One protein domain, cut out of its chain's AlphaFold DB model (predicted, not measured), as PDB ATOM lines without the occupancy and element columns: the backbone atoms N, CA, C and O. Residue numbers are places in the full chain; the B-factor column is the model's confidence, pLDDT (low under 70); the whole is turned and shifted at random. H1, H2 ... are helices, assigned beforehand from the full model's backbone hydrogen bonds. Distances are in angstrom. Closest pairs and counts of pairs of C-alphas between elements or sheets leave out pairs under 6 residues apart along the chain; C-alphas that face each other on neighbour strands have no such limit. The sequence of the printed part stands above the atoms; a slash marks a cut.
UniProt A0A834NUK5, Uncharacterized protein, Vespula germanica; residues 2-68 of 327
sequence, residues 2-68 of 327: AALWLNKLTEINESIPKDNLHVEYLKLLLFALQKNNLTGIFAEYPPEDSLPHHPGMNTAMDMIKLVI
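AT A GLANCE: This is residues 2 to 68 of the 327 residues of an uncharacterized protein of Vespula germanica (UniProt A0A834NUK5). Two long helices, H1 and H2, lie side by side as a helical hairpin, and the short helices H3 and H4 pack together near the end of the hairpin that is away from its turn. The long link between H3 and H4, residues 44 to 59, swings out over one side of the hairpin and folds back to H4, while residues 14 to 20 at the hairpin's turn stick out. The printed part has 67 residues with four named helices, in the order H1, H2, H3, H4, and no named strand; the class is all helix. The whole is compact, with a radius of gyration of the C-alphas of 11.3 A, and spans 29 by 25 by 17 A.

IN THESE COORDINATES: H1 is residues 2 to 15, 20.5 A from first to last C-alpha, and begins with C-alpha 2 at (128.018, 183.531, 153.178). H2 is residues 21 to 34, 20.0 A long, beginning with C-alpha 21 at (136.638, 194.044, 142.754). H3 is the four residues 40 to 43. H4 is residues 60 to 67, 11.2 A long, and ends with C-alpha 67 at (138.888, 179.569, 146.870).

HOW THE PARTS SIT: H1 and H2 touch and form a hairpin, at a shallow tilt of 19 degrees, opposite ways; their closest C-alphas, of Leu 9 and His 22, are 5.9 A apart. H2 touches H4 with residues 28 to 32 alone, at a steep tilt of 65 degrees, the same way; the closest C-alphas, of Ala 32 and Val 67, are 6.7 A apart. H3 touches H4, and the closest C-alphas, of Gly 40 and Val 67, are 4.3 A apart. H3 is close to H2 but not clearly touching, with the closest C-alphas, of Leu 29 and Phe 42, 7.2 A apart. H3 is also close to H1 but not clearly touching, with the closest C-alphas, of Ala 2 and Phe 42, 7.3 A apart. H1 and H4 are apart. In H1 and H2 every O i to N i+4 pair is within hydrogen-bond range; in H4 2 of 4 are, and H3 is too short for such a pair.

THE WHOLE: The two C-alphas farthest apart, of Lys 18 and Asn 36, are 30.6 A apart. The printed part has no cut. The links from H1 to H2 and from H2 to H3 are tight, and the link of 16 residues from H3 to H4 is long. The mean pLDDT of the printed part is 82.2; residues 15 to 19 and 55 to 57 of this model are under 70.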
ATOM      1  N   ALA A   2     128.382 182.998 154.505       89.12
ATOM      2  CA  ALA A   2     128.018 183.531 153.178       89.12
ATOM      3  C   ALA A   2     127.146 184.802 153.214       89.12
ATOM      4  O   ALA A   2     127.426 185.753 152.498       89.12
ATOM      5  N   ALA A   3     126.136 184.847 154.090       91.81
ATOM      6  CA  ALA A   3     125.282 186.027 154.253       91.81
ATOM      7  C   ALA A   3     126.055 187.289 154.685       91.81
ATOM      8  O   ALA A   3     125.740 188.380 154.230       91.81
ATOM      9  N   LEU A   4     127.093 187.148 155.517       93.94
ATOM     10  CA  LEU A   4     127.918 188.279 155.957       93.94
ATOM     11  C   LEU A   4     128.763 188.821 154.802       93.94
ATOM     12  O   LEU A   4     128.857 190.029 154.617       93.94
ATOM     13  N   TRP A   5     129.323 187.920 153.992       93.50
ATOM     14  CA  TRP A   5     130.037 188.287 152.771       93.50
ATOM     15  C   TRP A   5     129.122 188.962 151.749       93.50
ATOM     16  O   TRP A   5     129.514 189.964 151.164       93.50
ATOM     17  N   LEU A   6     127.892 188.471 151.568       93.06
ATOM     18  CA  LEU A   6     126.908 189.116 150.697       93.06
ATOM     19  C   LEU A   6     126.582 190.536 151.166       93.06
ATOM     20  O   LEU A   6     126.654 191.449 150.350       93.06
ATOM     21  N   ASN A   7     126.312 190.727 152.461       93.31
ATOM     22  CA  ASN A   7     126.032 192.052 153.023       93.31
ATOM     23  C   ASN A   7     127.202 193.021 152.790       93.31
ATOM     24  O   ASN A   7     127.002 194.138 152.315       93.31
ATOM     25  N   LYS A   8     128.441 192.568 153.024       90.81
ATOM     26  CA  LYS A   8     129.640 193.377 152.769       90.81
ATOM     27  C   LYS A   8     129.773 193.759 151.291       90.81
ATOM     28  O   LYS A   8     130.081 194.903 150.969       90.81
ATOM     29  N   LEU A   9     129.535 192.813 150.379       90.12
ATOM     30  CA  LEU A   9     129.615 193.063 148.937       90.12
ATOM     31  C   LEU A   9     128.519 194.020 148.451       90.12
ATOM     32  O   LEU A   9     128.775 194.813 147.544       90.12
ATOM     33  N   THR A  10     127.331 193.987 149.060       89.31
ATOM     34  CA  THR A  10     126.257 194.943 148.757       89.31
ATOM     35  C   THR A  10     126.560 196.347 149.278       89.31
ATOM     36  O   THR A  10     126.369 197.304 148.535       89.31
ATOM     37  N   GLU A  11     127.112 196.478 150.489       88.00
ATOM     38  CA  GLU A  11     127.489 197.777 151.073       88.00
ATOM     39  C   GLU A  11     128.567 198.493 150.243       88.00
ATOM     40  O   GLU A  11     128.498 199.700 150.001       88.00
ATOM     41  N   ILE A  12     129.559 197.747 149.747       83.31
ATOM     42  CA  ILE A  12     130.641 198.316 148.932       83.31
ATOM     43  C   ILE A  12     130.109 198.862 147.603       83.31
ATOM     44  O   ILE A  12     130.529 199.945 147.189       83.31
ATOM     45  N   ASN A  13     129.165 198.156 146.972       77.25
ATOM     46  CA  ASN A  13     128.554 198.567 145.706       77.25
ATOM     47  C   ASN A  13     127.842 199.930 145.812       77.25
ATOM     48  O   ASN A  13     127.841 200.706 144.859       77.25
ATOM     49  N   GLU A  14     127.270 200.245 146.975       73.12
ATOM     50  CA  GLU A  14     126.591 201.525 147.212       73.12
ATOM     51  C   GLU A  14     127.570 202.683 147.450       73.12
ATOM     52  O   GLU A  14     127.283 203.823 147.082       73.12
ATOM     53  N   SER A  15     128.732 202.403 148.046       65.81
ATOM     54  CA  SER A  15     129.657 203.447 148.501       65.81
ATOM     55  C   SER A  15     130.537 204.037 147.391       65.81
ATOM     56  O   SER A  15     130.686 205.259 147.329       65.81
ATOM     57  N   ILE A  16     131.139 203.217 146.515       60.25
ATOM     58  CA  ILE A  16     132.075 203.680 145.474       60.25
ATOM     59  C   ILE A  16     132.042 202.716 144.263       60.25
ATOM     60  O   ILE A  16     132.632 201.639 144.326       60.25
ATOM     61  N   PRO A  17     131.457 203.095 143.107       60.62
ATOM     62  CA  PRO A  17     131.302 202.202 141.946       60.62
ATOM     63  C   PRO A  17     132.588 201.933 141.141       60.62
ATOM     64  O   PRO A  17     132.518 201.402 140.035       60.62
ATOM     65  N   LYS A  18     133.761 202.378 141.612       58.94
ATOM     66  CA  LYS A  18     134.959 202.486 140.760       58.94
ATOM     67  C   LYS A  18     135.715 201.176 140.560       58.94
ATOM     68  O   LYS A  18     136.376 201.038 139.534       58.94
ATOM     69  N   ASP A  19     135.560 200.216 141.469       67.19
ATOM     70  CA  ASP A  19     136.358 198.994 141.445       67.19
ATOM     71  C   ASP A  19     135.484 197.768 141.145       67.19
ATOM     72  O   ASP A  19     134.595 197.385 141.914       67.19
ATOM     73  N   ASN A  20     135.796 197.096 140.030       82.12
ATOM     74  CA  ASN A  20     135.213 195.806 139.630       82.12
ATOM     75  C   ASN A  20     135.480 194.677 140.647       82.12
ATOM     76  O   ASN A  20     134.945 193.578 140.509       82.12
ATOM     77  N   LEU A  21     136.263 194.961 141.689       84.06
ATOM     78  CA  LEU A  21     136.638 194.044 142.754       84.06
ATOM     79  C   LEU A  21     135.410 193.430 143.442       84.06
ATOM     80  O   LEU A  21     135.379 192.230 143.691       84.06
ATOM     81  N   HIS A  22     134.350 194.211 143.679       86.38
ATOM     82  CA  HIS A  22     133.124 193.678 144.283       86.38
ATOM     83  C   HIS A  22     132.468 192.596 143.402       86.38
ATOM     84  O   HIS A  22     132.008 191.574 143.913       86.38
ATOM     85  N   VAL A  23     132.478 192.778 142.073       87.31
ATOM     86  CA  VAL A  23     131.954 191.798 141.108       87.31
ATOM     87  C   VAL A  23     132.814 190.541 141.106       87.31
ATOM     88  O   VAL A  23     132.284 189.433 141.048       87.31
ATOM     89  N   GLU A  24     134.135 190.689 141.176       87.19
ATOM     90  CA  GLU A  24     135.068 189.560 141.208       87.19
ATOM     91  C   GLU A  24     134.892 188.713 142.472       87.19
ATOM     92  O   GLU A  24     134.754 187.491 142.381       87.19
ATOM     93  N   TYR A  25     134.785 189.352 143.639       89.50
ATOM     94  CA  TYR A  25     134.476 188.656 144.888       89.50
ATOM     95  C   TYR A  25     133.089 188.004 144.862       89.50
ATOM     96  O   TYR A  25     132.937 186.889 145.356       89.50
ATOM     97  N   LEU A  26     132.085 188.643 144.250       90.44
ATOM     98  CA  LEU A  26     130.753 188.053 144.109       90.44
ATOM     99  C   LEU A  26     130.773 186.803 143.217       90.44
ATOM    100  O   LEU A  26     130.167 185.789 143.565       90.44
ATOM    101  N   LYS A  27     131.501 186.847 142.094       89.94
ATOM    102  CA  LYS A  27     131.712 185.683 141.216       89.94
ATOM    103  C   LYS A  27     132.396 184.543 141.966       89.94
ATOM    104  O   LYS A  27     131.967 183.394 141.864       89.94
ATOM    105  N   LEU A  28     133.425 184.859 142.749       88.62
ATOM    106  CA  LEU A  28     134.141 183.877 143.558       88.62
ATOM    107  C   LEU A  28     133.270 183.275 144.662       88.62
ATOM    108  O   LEU A  28     133.320 182.066 144.892       88.62
ATOM    109  N   LEU A  29     132.441 184.091 145.310       90.75
ATOM    110  CA  LEU A  29     131.506 183.627 146.327       90.75
ATOM    111  C   LEU A  29     130.457 182.694 145.718       90.75
ATOM    112  O   LEU A  29     130.163 181.645 146.290       90.75
ATOM    113  N   LEU A  30     129.928 183.035 144.538       90.19
ATOM    114  CA  LEU A  30     128.991 182.177 143.815       90.19
ATOM    115  C   LEU A  30     129.632 180.827 143.465       90.19
ATOM    116  O   LEU A  30     129.015 179.784 143.677       90.19
ATOM    117  N   PHE A  31     130.884 180.837 143.004       88.12
ATOM    118  CA  PHE A  31     131.645 179.617 142.734       88.12
ATOM    119  C   PHE A  31     131.837 178.756 143.997       88.12
ATOM    120  O   PHE A  31     131.622 177.543 143.955       88.12
ATOM    121  N   ALA A  32     132.178 179.365 145.137       87.25
ATOM    122  CA  ALA A  32     132.299 178.659 146.417       87.25
ATOM    123  C   ALA A  32     130.961 178.029 146.856       87.25
ATOM    124  O   ALA A  32     130.906 176.867 147.266       87.25
ATOM    125  N   LEU A  33     129.861 178.776 146.712       86.62
ATOM    126  CA  LEU A  33     128.514 178.316 147.056       86.62
ATOM    127  C   LEU A  33     128.045 177.156 146.171       86.62
ATOM    128  O   LEU A  33     127.449 176.216 146.687       86.62
ATOM    129  N   GLN A  34     128.364 177.164 144.873       86.06
ATOM    130  CA  GLN A  34     128.057 176.048 143.967       86.06
ATOM    131  C   GLN A  34     128.724 174.733 144.392       86.06
ATOM    132  O   GLN A  34     128.194 173.655 144.128       86.06
ATOM    133  N   LYS A  35     129.878 174.797 145.065       79.62
ATOM    134  CA  LYS A  35     130.574 173.621 145.606       79.62
ATOM    135  C   LYS A  35     130.070 173.200 146.992       79.62
ATOM    136  O   LYS A  35     130.636 172.274 147.570       79.62
ATOM    137  N   ASN A  36     129.030 173.853 147.525       77.56
ATOM    138  CA  ASN A  36     128.510 173.662 148.884       77.56
ATOM    139  C   ASN A  36     129.592 173.758 149.977       77.56
ATOM    140  O   ASN A  36     129.442 173.186 151.057       77.56
ATOM    141  N   ASN A  37     130.689 174.478 149.719       79.56
ATOM    142  CA  ASN A  37     131.787 174.606 150.665       79.56
ATOM    143  C   ASN A  37     132.395 176.011 150.597       79.56
ATOM    144  O   ASN A  37     132.973 176.409 149.587       79.56
ATOM    145  N   LEU A  38     132.256 176.770 151.685       83.50
ATOM    146  CA  LEU A  38     132.874 178.087 151.832       83.50
ATOM    147  C   LEU A  38     134.336 177.897 152.241       83.50
ATOM    148  O   LEU A  38     134.667 177.880 153.424       83.50
ATOM    149  N   THR A  39     135.202 177.702 151.249       84.75
ATOM    150  CA  THR A  39     136.647 177.530 151.437       84.75
ATOM    151  C   THR A  39     137.432 178.786 151.071       84.75
ATOM    152  O   THR A  39     136.914 179.726 150.465       84.75
ATOM    153  N   GLY A  40     138.715 178.794 151.446       85.38
ATOM    154  CA  GLY A  40     139.636 179.873 151.108       85.38
ATOM    155  C   GLY A  40     139.282 181.172 151.826       85.38
ATOM    156  O   GLY A  40     138.970 181.155 153.013       85.38
ATOM    157  N   ILE A  41     139.289 182.283 151.089       87.44
ATOM    158  CA  ILE A  41     138.997 183.627 151.620       87.44
ATOM    159  C   ILE A  41     137.606 183.749 152.270       87.44
ATOM    160  O   ILE A  41     137.419 184.568 153.160       87.44
ATOM    161  N   PHE A  42     136.637 182.914 151.874       91.75
ATOM    162  CA  PHE A  42     135.267 182.955 152.407       91.75
ATOM    163  C   PHE A  42     135.051 182.086 153.650       91.75
ATOM    164  O   PHE A  42     133.947 182.076 154.202       91.75
ATOM    165  N   ALA A  43     136.075 181.340 154.075       89.69
ATOM    166  CA  ALA A  43     136.026 180.570 155.314       89.69
ATOM    167  C   ALA A  43     136.068 181.488 156.550       89.69
ATOM    168  O   ALA A  43     135.516 181.150 157.596       89.69
ATOM    169  N   GLU A  44     136.692 182.659 156.414       90.06
ATOM    170  CA  GLU A  44     136.840 183.662 157.465       90.06
ATOM    171  C   GLU A  44     135.786 184.773 157.341       90.06
ATOM    172  O   GLU A  44     135.035 184.862 156.360       90.06
ATOM    173  N   TYR A  45     135.677 185.600 158.382       92.50
ATOM    174  CA  TYR A  45     134.777 186.752 158.373       92.50
ATOM    175  C   TYR A  45     135.239 187.772 157.325       92.50
ATOM    176  O   TYR A  45     136.446 187.944 157.145       92.50
ATOM    177  N   PRO A  46     134.305 188.451 156.630       92.31
ATOM    178  CA  PRO A  46     134.685 189.520 155.720       92.31
ATOM    179  C   PRO A  46     135.441 190.612 156.492       92.31
ATOM    180  O   PRO A  46     135.050 190.923 157.620       92.31
ATOM    181  N   PRO A  47     136.500 191.198 155.912       90.19
ATOM    182  CA  PRO A  47     137.243 192.267 156.561       90.19
ATOM    183  C   PRO A  47     136.338 193.478 156.815       90.19
ATOM    184  O   PRO A  47     135.472 193.811 156.001       90.19
ATOM    185  N   GLU A  48     136.541 194.144 157.952       87.00
ATOM    186  CA  GLU A  48     135.793 195.357 158.308       87.00
ATOM    187  C   GLU A  48     136.136 196.522 157.367       87.00
ATOM    188  O   GLU A  48     135.258 197.310 157.017       87.00
ATOM    189  N   ASP A  49     137.371 196.553 156.861       83.06
ATOM    190  CA  ASP A  49     137.889 197.572 155.947       83.06
ATOM    191  C   ASP A  49     137.504 197.311 154.472       83.06
ATOM    192  O   ASP A  49     136.523 196.623 154.161       83.06
ATOM    193  N   SER A  50     138.241 197.907 153.529       83.75
ATOM    194  CA  SER A  50     138.091 197.651 152.095       83.75
ATOM    195  C   SER A  50     138.492 196.217 151.725       83.75
ATOM    196  O   SER A  50     139.280 195.563 152.409       83.75
ATOM    197  N   LEU A  51     137.936 195.709 150.618       85.06
ATOM    198  CA  LEU A  51     138.291 194.379 150.120       85.06
ATOM    199  C   LEU A  51     139.775 194.344 149.732       85.06
ATOM    200  O   LEU A  51     140.220 195.210 148.972       85.06
ATOM    201  N   PRO A  52     140.543 193.346 150.201       82.00
ATOM    202  CA  PRO A  52     141.944 193.240 149.852       82.00
ATOM    203  C   PRO A  52     142.081 192.974 148.355       82.00
ATOM    204  O   PRO A  52     141.430 192.093 147.785       82.00
ATOM    205  N   HIS A  53     142.958 193.738 147.711       79.50
ATOM    206  CA  HIS A  53     143.343 193.466 146.339       79.50
ATOM    207  C   HIS A  53     144.361 192.325 146.348       79.50
ATOM    208  O   HIS A  53     145.508 192.506 146.765       79.50
ATOM    209  N   HIS A  54     143.944 191.126 145.942       72.56
ATOM    210  CA  HIS A  54     144.863 189.998 145.877       72.56
ATOM    211  C   HIS A  54     145.706 190.083 144.596       72.56
ATOM    212  O   HIS A  54     145.137 190.155 143.500       72.56
ATOM    213  N   PRO A  55     147.051 190.043 144.696       59.78
ATOM    214  CA  PRO A  55     147.915 189.968 143.524       59.78
ATOM    215  C   PRO A  55     147.648 188.628 142.827       59.78
ATOM    216  O   PRO A  55     148.082 187.577 143.290       59.78
ATOM    217  N   GLY A  56     146.844 188.663 141.765       61.28
ATOM    218  CA  GLY A  56     146.321 187.466 141.107       61.28
ATOM    219  C   GLY A  56     144.847 187.548 140.706       61.28
ATOM    220  O   GLY A  56     144.376 186.675 140.000       61.28
ATOM    221  N   MET A  57     144.081 188.585 141.050       67.56
ATOM    222  CA  MET A  57     142.677 188.644 140.584       67.56
ATOM    223  C   MET A  57     142.517 188.945 139.080       67.56
ATOM    224  O   MET A  57     141.419 188.887 138.542       67.56
ATOM    225  N   ASN A  58     143.622 189.162 138.363       70.50
ATOM    226  CA  ASN A  58     143.630 189.527 136.945       70.50
ATOM    227  C   ASN A  58     143.138 188.410 136.008       70.50
ATOM    228  O   ASN A  58     142.836 188.667 134.845       70.50
ATOM    229  N   THR A  59     143.123 187.150 136.452       76.62
ATOM    230  CA  THR A  59     142.702 186.004 135.631       76.62
ATOM    231  C   THR A  59     141.819 185.061 136.440       76.62
ATOM    232  O   THR A  59     142.071 184.803 137.615       76.62
ATOM    233  N   ALA A  60     140.800 184.484 135.794       70.38
ATOM    234  CA  ALA A  60     139.855 183.563 136.432       70.38
ATOM    235  C   ALA A  60     140.537 182.394 137.161       70.38
ATOM    236  O   ALA A  60     140.134 182.033 138.262       70.38
ATOM    237  N   MET A  61     141.606 181.838 136.586       75.56
ATOM    238  CA  MET A  61     142.363 180.746 137.204       75.56
ATOM    239  C   MET A  61     143.037 181.150 138.513       75.56
ATOM    240  O   MET A  61     143.080 180.357 139.450       75.56
ATOM    241  N   ASP A  62     143.549 182.370 138.596       78.62
ATOM    242  CA  ASP A  62     144.221 182.857 139.794       78.62
ATOM    243  C   ASP A  62     143.210 183.235 140.883       78.62
ATOM    244  O   ASP A  62     143.428 182.923 142.052       78.62
ATOM    245  N   MET A  63     142.045 183.763 140.494       76.31
ATOM    246  CA  MET A  63     140.904 183.928 141.395       76.31
ATOM    247  C   MET A  63     140.455 182.585 141.990       76.31
ATOM    248  O   MET A  63     140.301 182.453 143.203       76.31
ATOM    249  N   ILE A  64     140.304 181.550 141.160       79.50
ATOM    250  CA  ILE A  64     139.881 180.215 141.604       79.50
ATOM    251  C   ILE A  64     140.874 179.616 142.618       79.50
ATOM    252  O   ILE A  64     140.442 178.984 143.584       79.50
ATOM    253  N   LYS A  65     142.185 179.856 142.474       82.62
ATOM    254  CA  LYS A  65     143.199 179.406 143.451       82.62
ATOM    255  C   LYS A  65     142.993 179.980 144.858       82.62
ATOM    256  O   LYS A  65     143.443 179.359 145.813       82.62
ATOM    257  N   LEU A  66     142.325 181.130 145.000       78.81
ATOM    258  CA  LEU A  66     142.024 181.735 146.305       78.81
ATOM    259  C   LEU A  66     140.909 180.998 147.055       78.81
ATOM    260  O   LEU A  66     140.820 181.090 148.279       78.81
ATOM    261  N   VAL A  67     140.046 180.290 146.323       80.50
ATOM    262  CA  VAL A  67     138.888 179.569 146.870       80.50
ATOM    263  C   VAL A  67     139.169 178.074 146.951       80.50
ATOM    264  O   VAL A  67     138.704 177.417 147.882       80.50
ATOM    265  N   ILE A  68     139.954 177.527 146.017       79.12
ATOM    266  CA  ILE A  68     140.413 176.144 146.108       79.12
ATOM    267  C   ILE A  68     141.357 176.036 147.311       79.12
ATOM    268  O   ILE A  68     142.386 176.709 147.349       79.12
TER     269      ILE A  68